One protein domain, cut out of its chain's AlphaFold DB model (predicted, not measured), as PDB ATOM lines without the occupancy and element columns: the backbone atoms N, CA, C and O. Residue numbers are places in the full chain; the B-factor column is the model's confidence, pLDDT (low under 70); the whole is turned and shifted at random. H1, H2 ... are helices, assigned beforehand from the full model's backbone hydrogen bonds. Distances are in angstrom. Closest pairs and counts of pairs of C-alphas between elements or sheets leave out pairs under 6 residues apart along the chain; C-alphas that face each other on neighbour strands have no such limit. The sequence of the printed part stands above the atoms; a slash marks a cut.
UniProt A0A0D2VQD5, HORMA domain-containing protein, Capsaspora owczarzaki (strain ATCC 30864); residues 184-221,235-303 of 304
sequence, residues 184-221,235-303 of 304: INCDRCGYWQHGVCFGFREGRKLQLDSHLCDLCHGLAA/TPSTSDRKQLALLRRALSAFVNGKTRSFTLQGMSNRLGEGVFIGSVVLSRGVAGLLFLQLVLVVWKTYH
ATOM      1  N   ILE A 184      33.784   0.652  22.360       90.62
ATOM      2  CA  ILE A 184      34.027  -0.794  22.287       90.62
ATOM      3  C   ILE A 184      32.790  -1.553  22.801       90.62
ATOM      4  O   ILE A 184      32.202  -1.157  23.809       90.62
ATOM      5  N   ASN A 185      32.368  -2.605  22.103       92.62
ATOM      6  CA  ASN A 185      31.253  -3.475  22.495       92.62
ATOM      7  C   ASN A 185      31.711  -4.516  23.538       92.62
ATOM      8  O   ASN A 185      32.904  -4.671  23.800       92.62
ATOM      9  N   CYS A 186      30.778  -5.223  24.177       90.69
ATOM     10  CA  CYS A 186      31.086  -6.408  24.988       90.69
ATOM     11  C   CYS A 186      30.665  -7.673  24.243       90.69
ATOM     12  O   CYS A 186      29.477  -7.843  23.982       90.69
ATOM     13  N   ASP A 187      31.581  -8.610  24.016       90.25
ATOM     14  CA  ASP A 187      31.288  -9.812  23.216       90.25
ATOM     15  C   ASP A 187      30.274 -10.758  23.882       90.25
ATOM     16  O   ASP A 187      29.641 -11.569  23.216       90.25
ATOM     17  N   ARG A 188      30.087 -10.653  25.207       88.38
ATOM     18  CA  ARG A 188      29.115 -11.468  25.962       88.38
ATOM     19  C   ARG A 188      27.729 -10.823  26.088       88.38
ATOM     20  O   ARG A 188      26.759 -11.536  26.342       88.38
ATOM     21  N   CYS A 189      27.614  -9.495  26.008       90.50
ATOM     22  CA  CYS A 189      26.345  -8.812  26.301       90.50
ATOM     23  C   CYS A 189      25.951  -7.667  25.357       90.50
ATOM     24  O   CYS A 189      24.963  -6.999  25.641       90.50
ATOM     25  N   GLY A 190      26.682  -7.427  24.267       89.94
ATOM     26  CA  GLY A 190      26.358  -6.419  23.246       89.94
ATOM     27  C   GLY A 190      26.708  -4.985  23.649       89.94
ATOM     28  O   GLY A 190      27.381  -4.294  22.892       89.94
ATOM     29  N   TYR A 191      26.355  -4.576  24.875       92.50
ATOM     30  CA  TYR A 191      26.472  -3.198  25.374       92.50
ATOM     31  C   TYR A 191      27.759  -2.460  24.975       92.50
ATOM     32  O   TYR A 191      28.879  -2.948  25.168       92.50
ATOM     33  N   TRP A 192      27.603  -1.207  24.557       93.88
ATOM     34  CA  TRP A 192      28.706  -0.311  24.227       93.88
ATOM     35  C   TRP A 192      29.320   0.353  25.460       93.88
ATOM     36  O   TRP A 192      28.637   0.721  26.416       93.88
ATOM     37  N   GLN A 193      30.638   0.535  25.441       93.25
ATOM     38  CA  GLN A 193      31.415   1.160  26.510       93.25
ATOM     39  C   GLN A 193      32.479   2.097  25.926       93.25
ATOM     40  O   GLN A 193      33.006   1.849  24.843       93.25
ATOM     41  N   HIS A 194      32.868   3.149  26.655       91.88
ATOM     42  CA  HIS A 194      33.987   3.994  26.225       91.88
ATOM     43  C   HIS A 194      35.306   3.232  26.335       91.88
ATOM     44  O   HIS A 194      35.713   2.821  27.427       91.88
ATOM     45  N   GLY A 195      36.042   3.125  25.232       90.38
ATOM     46  CA  GLY A 195      37.343   2.466  25.197       90.38
ATOM     47  C   GLY A 195      38.342   3.094  26.177       90.38
ATOM     48  O   GLY A 195      39.097   2.383  26.842       90.38
ATOM     49  N   VAL A 196      38.283   4.419  26.368       90.31
ATOM     50  CA  VAL A 196      39.118   5.131  27.350       90.31
ATOM     51  C   VAL A 196      38.890   4.644  28.785       90.31
ATOM     52  O   VAL A 196      39.853   4.525  29.544       90.31
ATOM     53  N   CYS A 197      37.658   4.283  29.155       90.38
ATOM     54  CA  CYS A 197      37.343   3.778  30.491       90.38
ATOM     55  C   CYS A 197      37.975   2.405  30.748       90.38
ATOM     56  O   CYS A 197      38.399   2.142  31.872       90.38
ATOM     57  N   PHE A 198      38.157   1.593  29.704       88.31
ATOM     58  CA  PHE A 198      38.859   0.304  29.739       88.31
ATOM     59  C   PHE A 198      40.359   0.403  29.376       88.31
ATOM     60  O   PHE A 198      41.072  -0.594  29.362       88.31
ATOM     61  N   GLY A 199      40.893   1.617  29.171       85.38
ATOM     62  CA  GLY A 199      42.325   1.862  28.943       85.38
ATOM     63  C   GLY A 199      42.782   1.791  27.478       85.38
ATOM     64  O   GLY A 199      43.983   1.931  27.195       85.38
ATOM     65  N   PHE A 200      41.848   1.634  26.540       84.69
ATOM     66  CA  PHE A 200      42.100   1.809  25.113       84.69
ATOM     67  C   PHE A 200      42.280   3.303  24.820       84.69
ATOM     68  O   PHE A 200      41.439   4.133  25.153       84.69
ATOM     69  N   ARG A 201      43.428   3.656  24.239       76.69
ATOM     70  CA  ARG A 201      43.812   5.035  23.905       76.69
ATOM     71  C   ARG A 201      44.065   5.117  22.408       76.69
ATOM     72  O   ARG A 201      44.580   4.156  21.833       76.69
ATOM     73  N   GLU A 202      43.761   6.267  21.818       68.00
ATOM     74  CA  GLU A 202      44.105   6.567  20.428       68.00
ATOM     75  C   GLU A 202      45.603   6.345  20.166       68.00
ATOM     76  O   GLU A 202      46.437   6.493  21.063       68.00
ATOM     77  N   GLY A 203      45.941   5.920  18.947       65.25
ATOM     78  CA  GLY A 203      47.315   5.582  18.556       65.25
ATOM     79  C   GLY A 203      47.831   4.220  19.043       65.25
ATOM     80  O   GLY A 203      48.846   3.753  18.535       65.25
ATOM     81  N   ARG A 204      47.141   3.520  19.959       62.75
ATOM     82  CA  ARG A 204      47.430   2.101  20.243       62.75
ATOM     83  C   ARG A 204      46.500   1.204  19.429       62.75
ATOM     84  O   ARG A 204      45.279   1.233  19.616       62.75
ATOM     85  N   LYS A 205      47.080   0.391  18.539       57.31
ATOM     86  CA  LYS A 205      46.363  -0.693  17.854       57.31
ATOM     87  C   LYS A 205      45.834  -1.657  18.925       57.31
ATOM     88  O   LYS A 205      46.586  -2.022  19.829       57.31
ATOM     89  N   LEU A 206      44.551  -2.024  18.869       59.69
ATOM     90  CA  LEU A 206      44.071  -3.146  19.675       59.69
ATOM     91  C   LEU A 206      44.705  -4.413  19.093       59.69
ATOM     92  O   LEU A 206      44.470  -4.744  17.937       59.69
ATOM     93  N   GLN A 207      45.522  -5.083  19.899       57.97
ATOM     94  CA  GLN A 207      45.845  -6.503  19.749       57.97
ATOM     95  C   GLN A 207      44.996  -7.246  20.777       57.97
ATOM     96  O   GLN A 207      45.507  -7.734  21.782       57.97
ATOM     97  N   LEU A 208      43.677  -7.149  20.623       64.56
ATOM     98  CA  LEU A 208      42.734  -7.752  21.545       64.56
ATOM     99  C   LEU A 208      41.589  -8.335  20.731       64.56
ATOM    100  O   LEU A 208      40.779  -7.585  20.191       64.56
ATOM    101  N   ASP A 209      41.565  -9.661  20.658       66.50
ATOM    102  CA  ASP A 209      40.612 -10.417  19.843       66.50
ATOM    103  C   ASP A 209      39.238 -10.556  20.522       66.50
ATOM    104  O   ASP A 209      38.281 -10.980  19.885       66.50
ATOM    105  N   SER A 210      39.133 -10.209  21.813       81.62
ATOM    106  CA  SER A 210      37.869 -10.189  22.564       81.62
ATOM    107  C   SER A 210      37.873  -9.214  23.750       81.62
ATOM    108  O   SER A 210      38.869  -9.056  24.460       81.62
ATOM    109  N   HIS A 211      36.737  -8.562  23.997       88.06
ATOM    110  CA  HIS A 211      36.509  -7.614  25.081       88.06
ATOM    111  C   HIS A 211      35.279  -7.982  25.925       88.06
ATOM    112  O   HIS A 211      34.140  -8.013  25.455       88.06
ATOM    113  N   LEU A 212      35.507  -8.181  27.227       89.31
ATOM    114  CA  LEU A 212      34.458  -8.418  28.217       89.31
ATOM    115  C   LEU A 212      34.291  -7.219  29.150       89.31
ATOM    116  O   LEU A 212      35.261  -6.721  29.728       89.31
ATOM    117  N   CYS A 213      33.036  -6.811  29.347       88.88
ATOM    118  CA  CYS A 213      32.681  -5.724  30.248       88.88
ATOM    119  C   CYS A 213      32.912  -6.074  31.722       88.88
ATOM    120  O   CYS A 213      33.140  -7.218  32.120       88.88
ATOM    121  N   ASP A 214      32.771  -5.048  32.553       84.75
ATOM    122  CA  ASP A 214      33.041  -5.076  33.981       84.75
ATOM    123  C   ASP A 214      32.154  -6.074  34.767       84.75
ATOM    124  O   ASP A 214      32.593  -6.635  35.776       84.75
ATOM    125  N   LEU A 215      30.935  -6.339  34.287       86.69
ATOM    126  CA  LEU A 215      30.064  -7.411  34.788       86.69
ATOM    127  C   LEU A 215      30.426  -8.784  34.206       86.69
ATOM    128  O   LEU A 215      30.506  -9.769  34.933       86.69
ATOM    129  N   CYS A 216      30.646  -8.855  32.891       86.31
ATOM    130  CA  CYS A 216      30.842 -10.118  32.176       86.31
ATOM    131  C   CYS A 216      32.162 -10.807  32.533       86.31
ATOM    132  O   CYS A 216      32.217 -12.033  32.528       86.31
ATOM    133  N   HIS A 217      33.192 -10.041  32.894       79.00
ATOM    134  CA  HIS A 217      34.461 -10.576  33.379       79.00
ATOM    135  C   HIS A 217      34.306 -11.348  34.703       79.00
ATOM    136  O   HIS A 217      34.869 -12.426  34.852       79.00
ATOM    137  N   GLY A 218      33.481 -10.859  35.640       68.44
ATOM    138  CA  GLY A 218      33.231 -11.545  36.919       68.44
ATOM    139  C   GLY A 218      32.435 -12.851  36.792       68.44
ATOM    140  O   GLY A 218      32.443 -13.662  37.709       68.44
ATOM    141  N   LEU A 219      31.772 -13.060  35.650       64.38
ATOM    142  CA  LEU A 219      31.014 -14.272  35.316       64.38
ATOM    143  C   LEU A 219      31.831 -15.276  34.479       64.38
ATOM    144  O   LEU A 219      31.328 -16.344  34.146       64.38
ATOM    145  N   ALA A 220      33.068 -14.935  34.103       56.72
ATOM    146  CA  ALA A 220      33.921 -15.724  33.212       56.72
ATOM    147  C   ALA A 220      34.951 -16.586  33.973       56.72
ATOM    148  O   ALA A 220      36.073 -16.769  33.513       56.72
ATOM    149  N   ALA A 221      34.575 -17.117  35.142       53.56
ATOM    150  CA  ALA A 221      35.440 -17.962  35.975       53.56
ATOM    151  C   ALA A 221      35.679 -19.385  35.411       53.56
ATOM    152  O   ALA A 221      36.360 -20.186  36.045       53.56
ATOM    153  N   THR A 235      39.280  -8.245  41.695       55.25
ATOM    154  CA  THR A 235      38.246  -7.574  40.907       55.25
ATOM    155  C   THR A 235      37.957  -6.242  41.608       55.25
ATOM    156  O   THR A 235      37.401  -6.258  42.706       55.25
ATOM    157  N   PRO A 236      38.358  -5.083  41.044       61.31
ATOM    158  CA  PRO A 236      38.115  -3.801  41.701       61.31
ATOM    159  C   PRO A 236      36.615  -3.617  41.931       61.31
ATOM    160  O   PRO A 236      35.809  -4.005  41.073       61.31
ATOM    161  N   SER A 237      36.243  -3.019  43.068       70.62
ATOM    162  CA  SER A 237      34.835  -2.791  43.387       70.62
ATOM    163  C   SER A 237      34.177  -1.918  42.313       70.62
ATOM    164  O   SER A 237      34.842  -1.208  41.549       70.62
ATOM    165  N   THR A 238      32.846  -1.933  42.246       74.25
ATOM    166  CA  THR A 238      32.098  -1.069  41.320       74.25
ATOM    167  C   THR A 238      32.470   0.411  41.488       74.25
ATOM    168  O   THR A 238      32.603   1.122  40.490       74.25
ATOM    169  N   SER A 239      32.738   0.844  42.726       76.25
ATOM    170  CA  SER A 239      33.241   2.182  43.058       76.25
ATOM    171  C   SER A 239      34.640   2.437  42.482       76.25
ATOM    172  O   SER A 239      34.837   3.415  41.759       76.25
ATOM    173  N   ASP A 240      35.595   1.529  42.707       81.94
ATOM    174  CA  ASP A 240      36.978   1.673  42.220       81.94
ATOM    175  C   ASP A 240      37.033   1.723  40.688       81.94
ATOM    176  O   ASP A 240      37.765   2.524  40.100       81.94
ATOM    177  N   ARG A 241      36.209   0.903  40.017       82.69
ATOM    178  CA  ARG A 241      36.081   0.917  38.552       82.69
ATOM    179  C   ARG A 241      35.514   2.230  38.040       82.69
ATOM    180  O   ARG A 241      36.040   2.752  37.056       82.69
ATOM    181  N   LYS A 242      34.499   2.788  38.710       86.62
ATOM    182  CA  LYS A 242      33.954   4.110  38.382       86.62
ATOM    183  C   LYS A 242      35.026   5.187  38.544       86.62
ATOM    184  O   LYS A 242      35.320   5.887  37.580       86.62
ATOM    185  N   GLN A 243      35.691   5.262  39.698       86.75
ATOM    186  CA  GLN A 243      36.762   6.236  39.945       86.75
ATOM    187  C   GLN A 243      37.888   6.148  38.902       86.75
ATOM    188  O   GLN A 243      38.306   7.167  38.350       86.75
ATOM    189  N   LEU A 244      38.340   4.937  38.570       86.50
ATOM    190  CA  LEU A 244      39.390   4.714  37.575       86.50
ATOM    191  C   LEU A 244      38.939   5.071  36.147       86.50
ATOM    192  O   LEU A 244      39.718   5.639  35.379       86.50
ATOM    193  N   ALA A 245      37.687   4.787  35.785       90.00
ATOM    194  CA  ALA A 245      37.105   5.182  34.506       90.00
ATOM    195  C   ALA A 245      37.012   6.713  34.370       90.00
ATOM    196  O   ALA A 245      37.403   7.263  33.336       90.00
ATOM    197  N   LEU A 246      36.567   7.405  35.424       88.88
ATOM    198  CA  LEU A 246      36.496   8.867  35.493       88.88
ATOM    199  C   LEU A 246      37.895   9.509  35.437       88.88
ATOM    200  O   LEU A 246      38.114  10.443  34.663       88.88
ATOM    201  N   LEU A 247      38.877   8.953  36.157       88.38
ATOM    202  CA  LEU A 247      40.282   9.371  36.093       88.38
ATOM    203  C   LEU A 247      40.855   9.241  34.671       88.38
ATOM    204  O   LEU A 247      41.502  10.162  34.174       88.38
ATOM    205  N   ARG A 248      40.591   8.121  33.986       88.69
ATOM    206  CA  ARG A 248      41.026   7.898  32.594       88.69
ATOM    207  C   ARG A 248      40.395   8.911  31.628       88.69
ATOM    208  O   ARG A 248      41.109   9.435  30.772       88.69
ATOM    209  N   ARG A 249      39.103   9.240  31.788       87.12
ATOM    210  CA  ARG A 249      38.419  10.295  31.008       87.12
ATOM    211  C   ARG A 249      39.059  11.670  31.241       87.12
ATOM    212  O   ARG A 249      39.402  12.344  30.272       87.12
ATOM    213  N   ALA A 250      39.315  12.044  32.497       85.38
ATOM    214  CA  ALA A 250      39.969  13.308  32.853       85.38
ATOM    215  C   ALA A 250      41.383  13.443  32.251       85.38
ATOM    216  O   ALA A 250      41.698  14.452  31.616       85.38
ATOM    217  N   LEU A 251      42.219  12.407  32.382       85.69
ATOM    218  CA  LEU A 251      43.568  12.388  31.801       85.69
ATOM    219  C   LEU A 251      43.541  12.443  30.265       85.69
ATOM    220  O   LEU A 251      44.386  13.097  29.658       85.69
ATOM    221  N   SER A 252      42.560  11.795  29.629       83.81
ATOM    222  CA  SER A 252      42.367  11.863  28.176       83.81
ATOM    223  C   SER A 252      41.974  13.270  27.710       83.81
ATOM    224  O   SER A 252      42.526  13.764  26.729       83.81
ATOM    225  N   ALA A 253      41.080  13.956  28.431       82.69
ATOM    226  CA  ALA A 253      40.702  15.339  28.124       82.69
ATOM    227  C   ALA A 253      41.898  16.307  28.225       82.69
ATOM    228  O   ALA A 253      42.077  17.150  27.342       82.69
ATOM    229  N   PHE A 254      42.745  16.127  29.248       80.38
ATOM    230  CA  PHE A 254      43.973  16.900  29.441       80.38
ATOM    231  C   PHE A 254      44.989  16.676  28.313       80.38
ATOM    232  O   PHE A 254      45.399  17.631  27.656       80.38
ATOM    233  N   VAL A 255      45.358  15.417  28.042       82.06
ATOM    234  CA  VAL A 255      46.369  15.074  27.022       82.06
ATOM    235  C   VAL A 255      45.929  15.493  25.618       82.06
ATOM    236  O   VAL A 255      46.750  15.957  24.836       82.06
ATOM    237  N   ASN A 256      44.636  15.386  25.304       79.31
ATOM    238  CA  ASN A 256      44.099  15.767  23.996       79.31
ATOM    239  C   ASN A 256      43.815  17.280  23.860       79.31
ATOM    240  O   ASN A 256      43.127  17.683  22.923       79.31
ATOM    241  N   GLY A 257      44.277  18.117  24.801       67.81
ATOM    242  CA  GLY A 257      44.201  19.584  24.723       67.81
ATOM    243  C   GLY A 257      42.785  20.179  24.722       67.81
ATOM    244  O   GLY A 257      42.622  21.371  24.452       67.81
ATOM    245  N   LYS A 258      41.757  19.373  25.021       62.34
ATOM    246  CA  LYS A 258      40.333  19.741  24.904       62.34
ATOM    247  C   LYS A 258      39.821  20.621  26.049       62.34
ATOM    248  O   LYS A 258      38.711  21.138  25.968       62.34
ATOM    249  N   THR A 259      40.634  20.850  27.078       56.56
ATOM    250  CA  THR A 259      40.344  21.770  28.188       56.56
ATOM    251  C   THR A 259      41.577  22.612  28.521       56.56
ATOM    252  O   THR A 259      42.531  22.109  29.109       56.56
ATOM    253  N   ARG A 260      41.552  23.905  28.163       52.34
ATOM    254  CA  ARG A 260      42.623  24.880  28.474       52.34
ATOM    255  C   ARG A 260      42.450  25.583  29.830       52.34
ATOM    256  O   ARG A 260      43.327  26.328  30.245       52.34
ATOM    257  N   SER A 261      41.325  25.354  30.505       48.41
ATOM    258  CA  SER A 261      41.003  25.878  31.833       48.41
ATOM    259  C   SER A 261      40.334  24.778  32.655       48.41
ATOM    260  O   SER A 261      39.468  24.065  32.141       48.41
ATOM    261  N   PHE A 262      40.759  24.626  33.909       52.69
ATOM    262  CA  PHE A 262      40.243  23.634  34.849       52.69
ATOM    263  C   PHE A 262      39.350  24.314  35.885       52.69
ATOM    264  O   PHE A 262      39.844  24.980  36.792       52.69
ATOM    265  N   THR A 263      38.042  24.081  35.808       57.50
ATOM    266  CA  THR A 263      37.151  24.263  36.958       57.50
ATOM    267  C   THR A 263      36.758  22.890  37.493       57.50
ATOM    268  O   THR A 263      36.393  21.996  36.725       57.50
ATOM    269  N   LEU A 264      36.810  22.713  38.819       54.09
ATOM    270  CA  LEU A 264      36.377  21.466  39.468       54.09
ATOM    271  C   LEU A 264      34.918  21.136  39.097       54.09
ATOM    272  O   LEU A 264      34.570  19.978  38.881       54.09
ATOM    273  N   GLN A 265      34.101  22.182  38.930       50.44
ATOM    274  CA  GLN A 265      32.718  22.109  38.468       50.44
ATOM    275  C   GLN A 265      32.592  21.575  37.032       50.44
ATOM    276  O   GLN A 265      31.771  20.703  36.770       50.44
ATOM    277  N   GLY A 266      33.430  22.043  36.099       56.97
ATOM    278  CA  GLY A 266      33.435  21.560  34.715       56.97
ATOM    279  C   GLY A 266      33.850  20.092  34.599       56.97
ATOM    280  O   GLY A 266      33.380  19.391  33.704       56.97
ATOM    281  N   MET A 267      34.681  19.603  35.527       60.81
ATOM    282  CA  MET A 267      34.952  18.173  35.668       60.81
ATOM    283  C   MET A 267      33.764  17.433  36.286       60.81
ATOM    284  O   MET A 267      33.317  16.461  35.696       60.81
ATOM    285  N   SER A 268      33.209  17.902  37.407       60.66
ATOM    286  CA  SER A 268      32.040  17.287  38.060       60.66
ATOM    287  C   SER A 268      30.871  17.091  37.084       60.66
ATOM    288  O   SER A 268      30.379  15.973  36.937       60.66
ATOM    289  N   ASN A 269      30.532  18.123  36.304       58.06
ATOM    290  CA  ASN A 269      29.471  18.067  35.296       58.06
ATOM    291  C   ASN A 269      29.767  17.065  34.155       58.06
ATOM    292  O   ASN A 269      28.844  16.459  33.629       58.06
ATOM    293  N   ARG A 270      31.039  16.861  33.771       57.38
ATOM    294  CA  ARG A 270      31.456  15.892  32.728       57.38
ATOM    295  C   ARG A 270      31.708  14.473  33.250       57.38
ATOM    296  O   ARG A 270      31.910  13.554  32.459       57.38
ATOM    297  N   LEU A 271      31.771  14.313  34.569       59.53
ATOM    298  CA  LEU A 271      32.020  13.050  35.262       59.53
ATOM    299  C   LEU A 271      30.752  12.509  35.949       59.53
ATOM    300  O   LEU A 271      30.811  11.434  36.540       59.53
ATOM    301  N   GLY A 272      29.625  13.226  35.852       55.75
ATOM    302  CA  GLY A 272      28.305  12.789  36.322       55.75
ATOM    303  C   GLY A 272      28.177  12.640  37.841       55.75
ATOM    304  O   GLY A 272      27.224  12.030  38.310       55.75
ATOM    305  N   GLU A 273      29.138  13.156  38.607       54.66
ATOM    306  CA  GLU A 273      29.243  12.966  40.054       54.66
ATOM    307  C   GLU A 273      29.699  14.253  40.736       54.66
ATOM    308  O   GLU A 273      30.564  14.979  40.228       54.66
ATOM    309  N   GLY A 274      29.120  14.539  41.901       43.69
ATOM    310  CA  GLY A 274      29.340  15.785  42.627       43.69
ATOM    311  C   GLY A 274      30.782  15.941  43.118       43.69
ATOM    312  O   GLY A 274      31.239  15.130  43.914       43.69
ATOM    313  N   VAL A 275      31.449  17.008  42.653       51.00
ATOM    314  CA  VAL A 275      32.576  17.829  43.178       51.00
ATOM    315  C   VAL A 275      33.656  17.174  44.077       51.00
ATOM    316  O   VAL A 275      34.844  17.435  43.889       51.00
ATOM    317  N   PHE A 276      33.292  16.328  45.038       46.50
ATOM    318  CA  PHE A 276      34.126  15.792  46.117       46.50
ATOM    319  C   PHE A 276      35.348  14.979  45.645       46.50
ATOM    320  O   PHE A 276      36.436  15.103  46.208       46.50
ATOM    321  N   ILE A 277      35.216  14.194  44.566       53.56
ATOM    322  CA  ILE A 277      36.307  13.341  44.044       53.56
ATOM    323  C   ILE A 277      37.425  14.175  43.382       53.56
ATOM    324  O   ILE A 277      38.586  13.759  43.357       53.56
ATOM    325  N   GLY A 278      37.111  15.379  42.886       49.69
ATOM    326  CA  GLY A 278      38.068  16.226  42.167       49.69
ATOM    327  C   GLY A 278      39.279  16.639  43.008       49.69
ATOM    328  O   GLY A 278      40.396  16.675  42.492       49.69
ATOM    329  N   SER A 279      39.075  16.888  44.306       53.12
ATOM    330  CA  SER A 279      40.138  17.316  45.227       53.12
ATOM    331  C   SER A 279      41.210  16.232  45.406       53.12
ATOM    332  O   SER A 279      42.394  16.480  45.190       53.12
ATOM    333  N   VAL A 280      40.797  14.989  45.685       52.09
ATOM    334  CA  VAL A 280      41.714  13.864  45.958       52.09
ATOM    335  C   VAL A 280      42.584  13.526  44.741       52.09
ATOM    336  O   VAL A 280      43.778  13.250  44.884       52.09
ATOM    337  N   VAL A 281      42.011  13.581  43.534       54.69
ATOM    338  CA  VAL A 281      42.743  13.319  42.285       54.69
ATOM    339  C   VAL A 281      43.771  14.419  42.002       54.69
ATOM    340  O   VAL A 281      44.921  14.102  41.681       54.69
ATOM    341  N   LEU A 282      43.402  15.696  42.168       54.56
ATOM    342  CA  LEU A 282      44.334  16.812  41.975       54.56
ATOM    343  C   LEU A 282      45.480  16.769  42.994       54.56
ATOM    344  O   LEU A 282      46.639  16.870  42.597       54.56
ATOM    345  N   SER A 283      45.186  16.554  44.281       53.25
ATOM    346  CA  SER A 283      46.207  16.505  45.339       53.25
ATOM    347  C   SER A 283      47.276  15.442  45.072       53.25
ATOM    348  O   SER A 283      48.467  15.719  45.213       53.25
ATOM    349  N   ARG A 284      46.879  14.239  44.630       54.59
ATOM    350  CA  ARG A 284      47.826  13.151  44.323       54.59
ATOM    351  C   ARG A 284      48.619  13.410  43.035       54.59
ATOM    352  O   ARG A 284      49.803  13.087  42.986       54.59
ATOM    353  N   GLY A 285      48.003  14.027  42.022       59.03
ATOM    354  CA  GLY A 285      48.686  14.409  40.780       59.03
ATOM    355  C   GLY A 285      49.733  15.511  40.982       59.03
ATOM    356  O   GLY A 285      50.863  15.384  40.513       59.03
ATOM    357  N   VAL A 286      49.386  16.564  41.731       67.25
ATOM    358  CA  VAL A 286      50.298  17.679  42.038       67.25
ATOM    359  C   VAL A 286      51.460  17.212  42.919       67.25
ATOM    360  O   VAL A 286      52.604  17.555  42.632       67.25
ATOM    361  N   ALA A 287      51.210  16.367  43.926       67.12
ATOM    362  CA  ALA A 287      52.274  15.787  44.750       67.12
ATOM    363  C   ALA A 287      53.269  14.945  43.925       67.12
ATOM    364  O   ALA A 287      54.478  15.083  44.101       67.12
ATOM    365  N   GLY A 288      52.783  14.130  42.980       69.94
ATOM    366  CA  GLY A 288      53.643  13.352  42.079       69.94
ATOM    367  C   GLY A 288      54.497  14.223  41.148       69.94
ATOM    368  O   GLY A 288      55.678  13.942  40.951       69.94
ATOM    369  N   LEU A 289      53.932  15.317  40.625       71.75
ATOM    370  CA  LEU A 289      54.668  16.292  39.812       71.75
ATOM    371  C   LEU A 289      55.736  17.038  40.625       71.75
ATOM    372  O   LEU A 289      56.857  17.195  40.146       71.75
ATOM    373  N   LEU A 290      55.427  17.451  41.859       74.75
ATOM    374  CA  LEU A 290      56.392  18.089  42.760       74.75
ATOM    375  C   LEU A 290      57.525  17.133  43.161       74.75
ATOM    376  O   LEU A 290      58.682  17.547  43.194       74.75
ATOM    377  N   PHE A 291      57.220  15.856  43.400       77.69
ATOM    378  CA  PHE A 291      58.235  14.839  43.676       77.69
ATOM    379  C   PHE A 291      59.162  14.618  42.472       77.69
ATOM    380  O   PHE A 291      60.378  14.608  42.633       77.69
ATOM    381  N   LEU A 292      58.615  14.527  41.253       77.50
ATOM    382  CA  LEU A 292      59.425  14.402  40.038       77.50
ATOM    383  C   LEU A 292      60.322  15.634  39.817       77.50
ATOM    384  O   LEU A 292      61.487  15.484  39.463       77.50
ATOM    385  N   GLN A 293      59.810  16.845  40.068       77.50
ATOM    386  CA  GLN A 293      60.611  18.075  40.012       77.50
ATOM    387  C   GLN A 293      61.739  18.070  41.054       77.50
ATOM    388  O   GLN A 293      62.871  18.396  40.710       77.50
ATOM    389  N   LEU A 294      61.476  17.638  42.293       81.38
ATOM    390  CA  LEU A 294      62.513  17.479  43.320       81.38
ATOM    391  C   LEU A 294      63.583  16.461  42.908       81.38
ATOM    392  O   LEU A 294      64.766  16.765  43.014       81.38
ATOM    393  N   VAL A 295      63.193  15.296  42.382       83.38
ATOM    394  CA  VAL A 295      64.139  14.276  41.892       83.38
ATOM    395  C   VAL A 295      65.002  14.817  40.748       83.38
ATOM    396  O   VAL A 295      66.210  14.593  40.746       83.38
ATOM    397  N   LEU A 296      64.427  15.575  39.809       84.50
ATOM    398  CA  LEU A 296      65.180  16.197  38.711       84.50
ATOM    399  C   LEU A 296      66.122  17.312  39.193       84.50
ATOM    400  O   LEU A 296      67.229  17.432  38.670       84.50
ATOM    401  N   VAL A 297      65.718  18.107  40.189       85.75
ATOM    402  CA  VAL A 297      66.578  19.131  40.807       85.75
ATOM    403  C   VAL A 297      67.741  18.480  41.556       85.75
ATOM    404  O   VAL A 297      68.879  18.879  41.332       85.75
ATOM    405  N   VAL A 298      67.475  17.450  42.367       83.94
ATOM    406  CA  VAL A 298      68.501  16.689  43.099       83.94
ATOM    407  C   VAL A 298      69.459  15.995  42.131       83.94
ATOM    408  O   VAL A 298      70.669  16.146  42.253       83.94
ATOM    409  N   TRP A 299      68.958  15.294  41.112       80.12
ATOM    410  CA  TRP A 299      69.827  14.659  40.117       80.12
ATOM    411  C   TRP A 299      70.735  15.679  39.415       80.12
ATOM    412  O   TRP A 299      71.916  15.414  39.208       80.12
ATOM    413  N   LYS A 300      70.222  16.882  39.129       81.50
ATOM    414  CA  LYS A 300      70.994  17.957  38.497       81.50
ATOM    415  C   LYS A 300      71.997  18.652  39.431       81.50
ATOM    416  O   LYS A 300      72.951  19.228  38.922       81.50
ATOM    417  N   THR A 301      71.816  18.607  40.754       80.31
ATOM    418  CA  THR A 301      72.793  19.147  41.725       80.31
ATOM    419  C   THR A 301      73.843  18.140  42.188       80.31
ATOM    420  O   THR A 301      74.875  18.565  42.688       80.31
ATOM    421  N   TYR A 302      73.613  16.834  42.024       78.06
ATOM    422  CA  TYR A 302      74.560  15.774  42.413       78.06
ATOM    423  C   TYR A 302      75.364  15.181  41.242       78.06
ATOM    424  O   TYR A 302      76.126  14.240  41.445       78.06
ATOM    425  N   HIS A 303      75.184  15.692  40.020       67.81
ATOM    426  CA  HIS A 303      75.807  15.148  38.807       67.81
ATOM    427  C   HIS A 303      76.533  16.220  37.967       67.81
ATOM    428  O   HIS A 303      76.577  16.128  36.735       67.81
TER     429      HIS A 303
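AT A GLANCE: This is residues 184 to 221 and 235 to 303 of the 304 residues of the protein "HORMA domain-containing protein" of Capsaspora owczarzaki (strain ATCC 30864) (UniProt A0A0D2VQD5). A winding loop lobe, residues 184 to 221, makes one end; then come H1 and the short H2, and residues 283 to 303, mostly H3, stick out as a long arm. The printed part has 107 residues, with no named strand and three named helices, H1, H2, H3, holding 52 of them, under half: all helix. It is loose, radius of gyration of the C-alphas 17.7 A, and spans 55 by 36 by 27 A.

IN THESE COORDINATES: Residues 184 to 221 have no named element. H1, residues 238 to 255, begins at C-alpha (32.098, -1.069, 41.320) and measures 25.9 A. H2 is residues 264 to 271, 10.4 A. H3, residues 276 to 301, measures 39.1 A and ends at C-alpha (72.793, 19.147, 41.725).

HOW THE PARTS SIT: H1 and H2 are close but not clearly touching; their closest C-alphas, Leu 246 and Leu 271, are 6.1 A apart. H3, with residue 278 alone, only just touches H2, with 3 pairs of C-alphas within 8 A, the closest those of Leu 264 and Gly 278, 6.1 A. Every O i to N i+4 pair is within hydrogen-bond range in H1 and H2, 21 of 22 in H3.

THE WHOLE: Residues 222 to 234 are not printed; C-alphas 221 and 235 are 11.8 A apart. pLDDT is under 70 in 47 residues, among them 257 to 288.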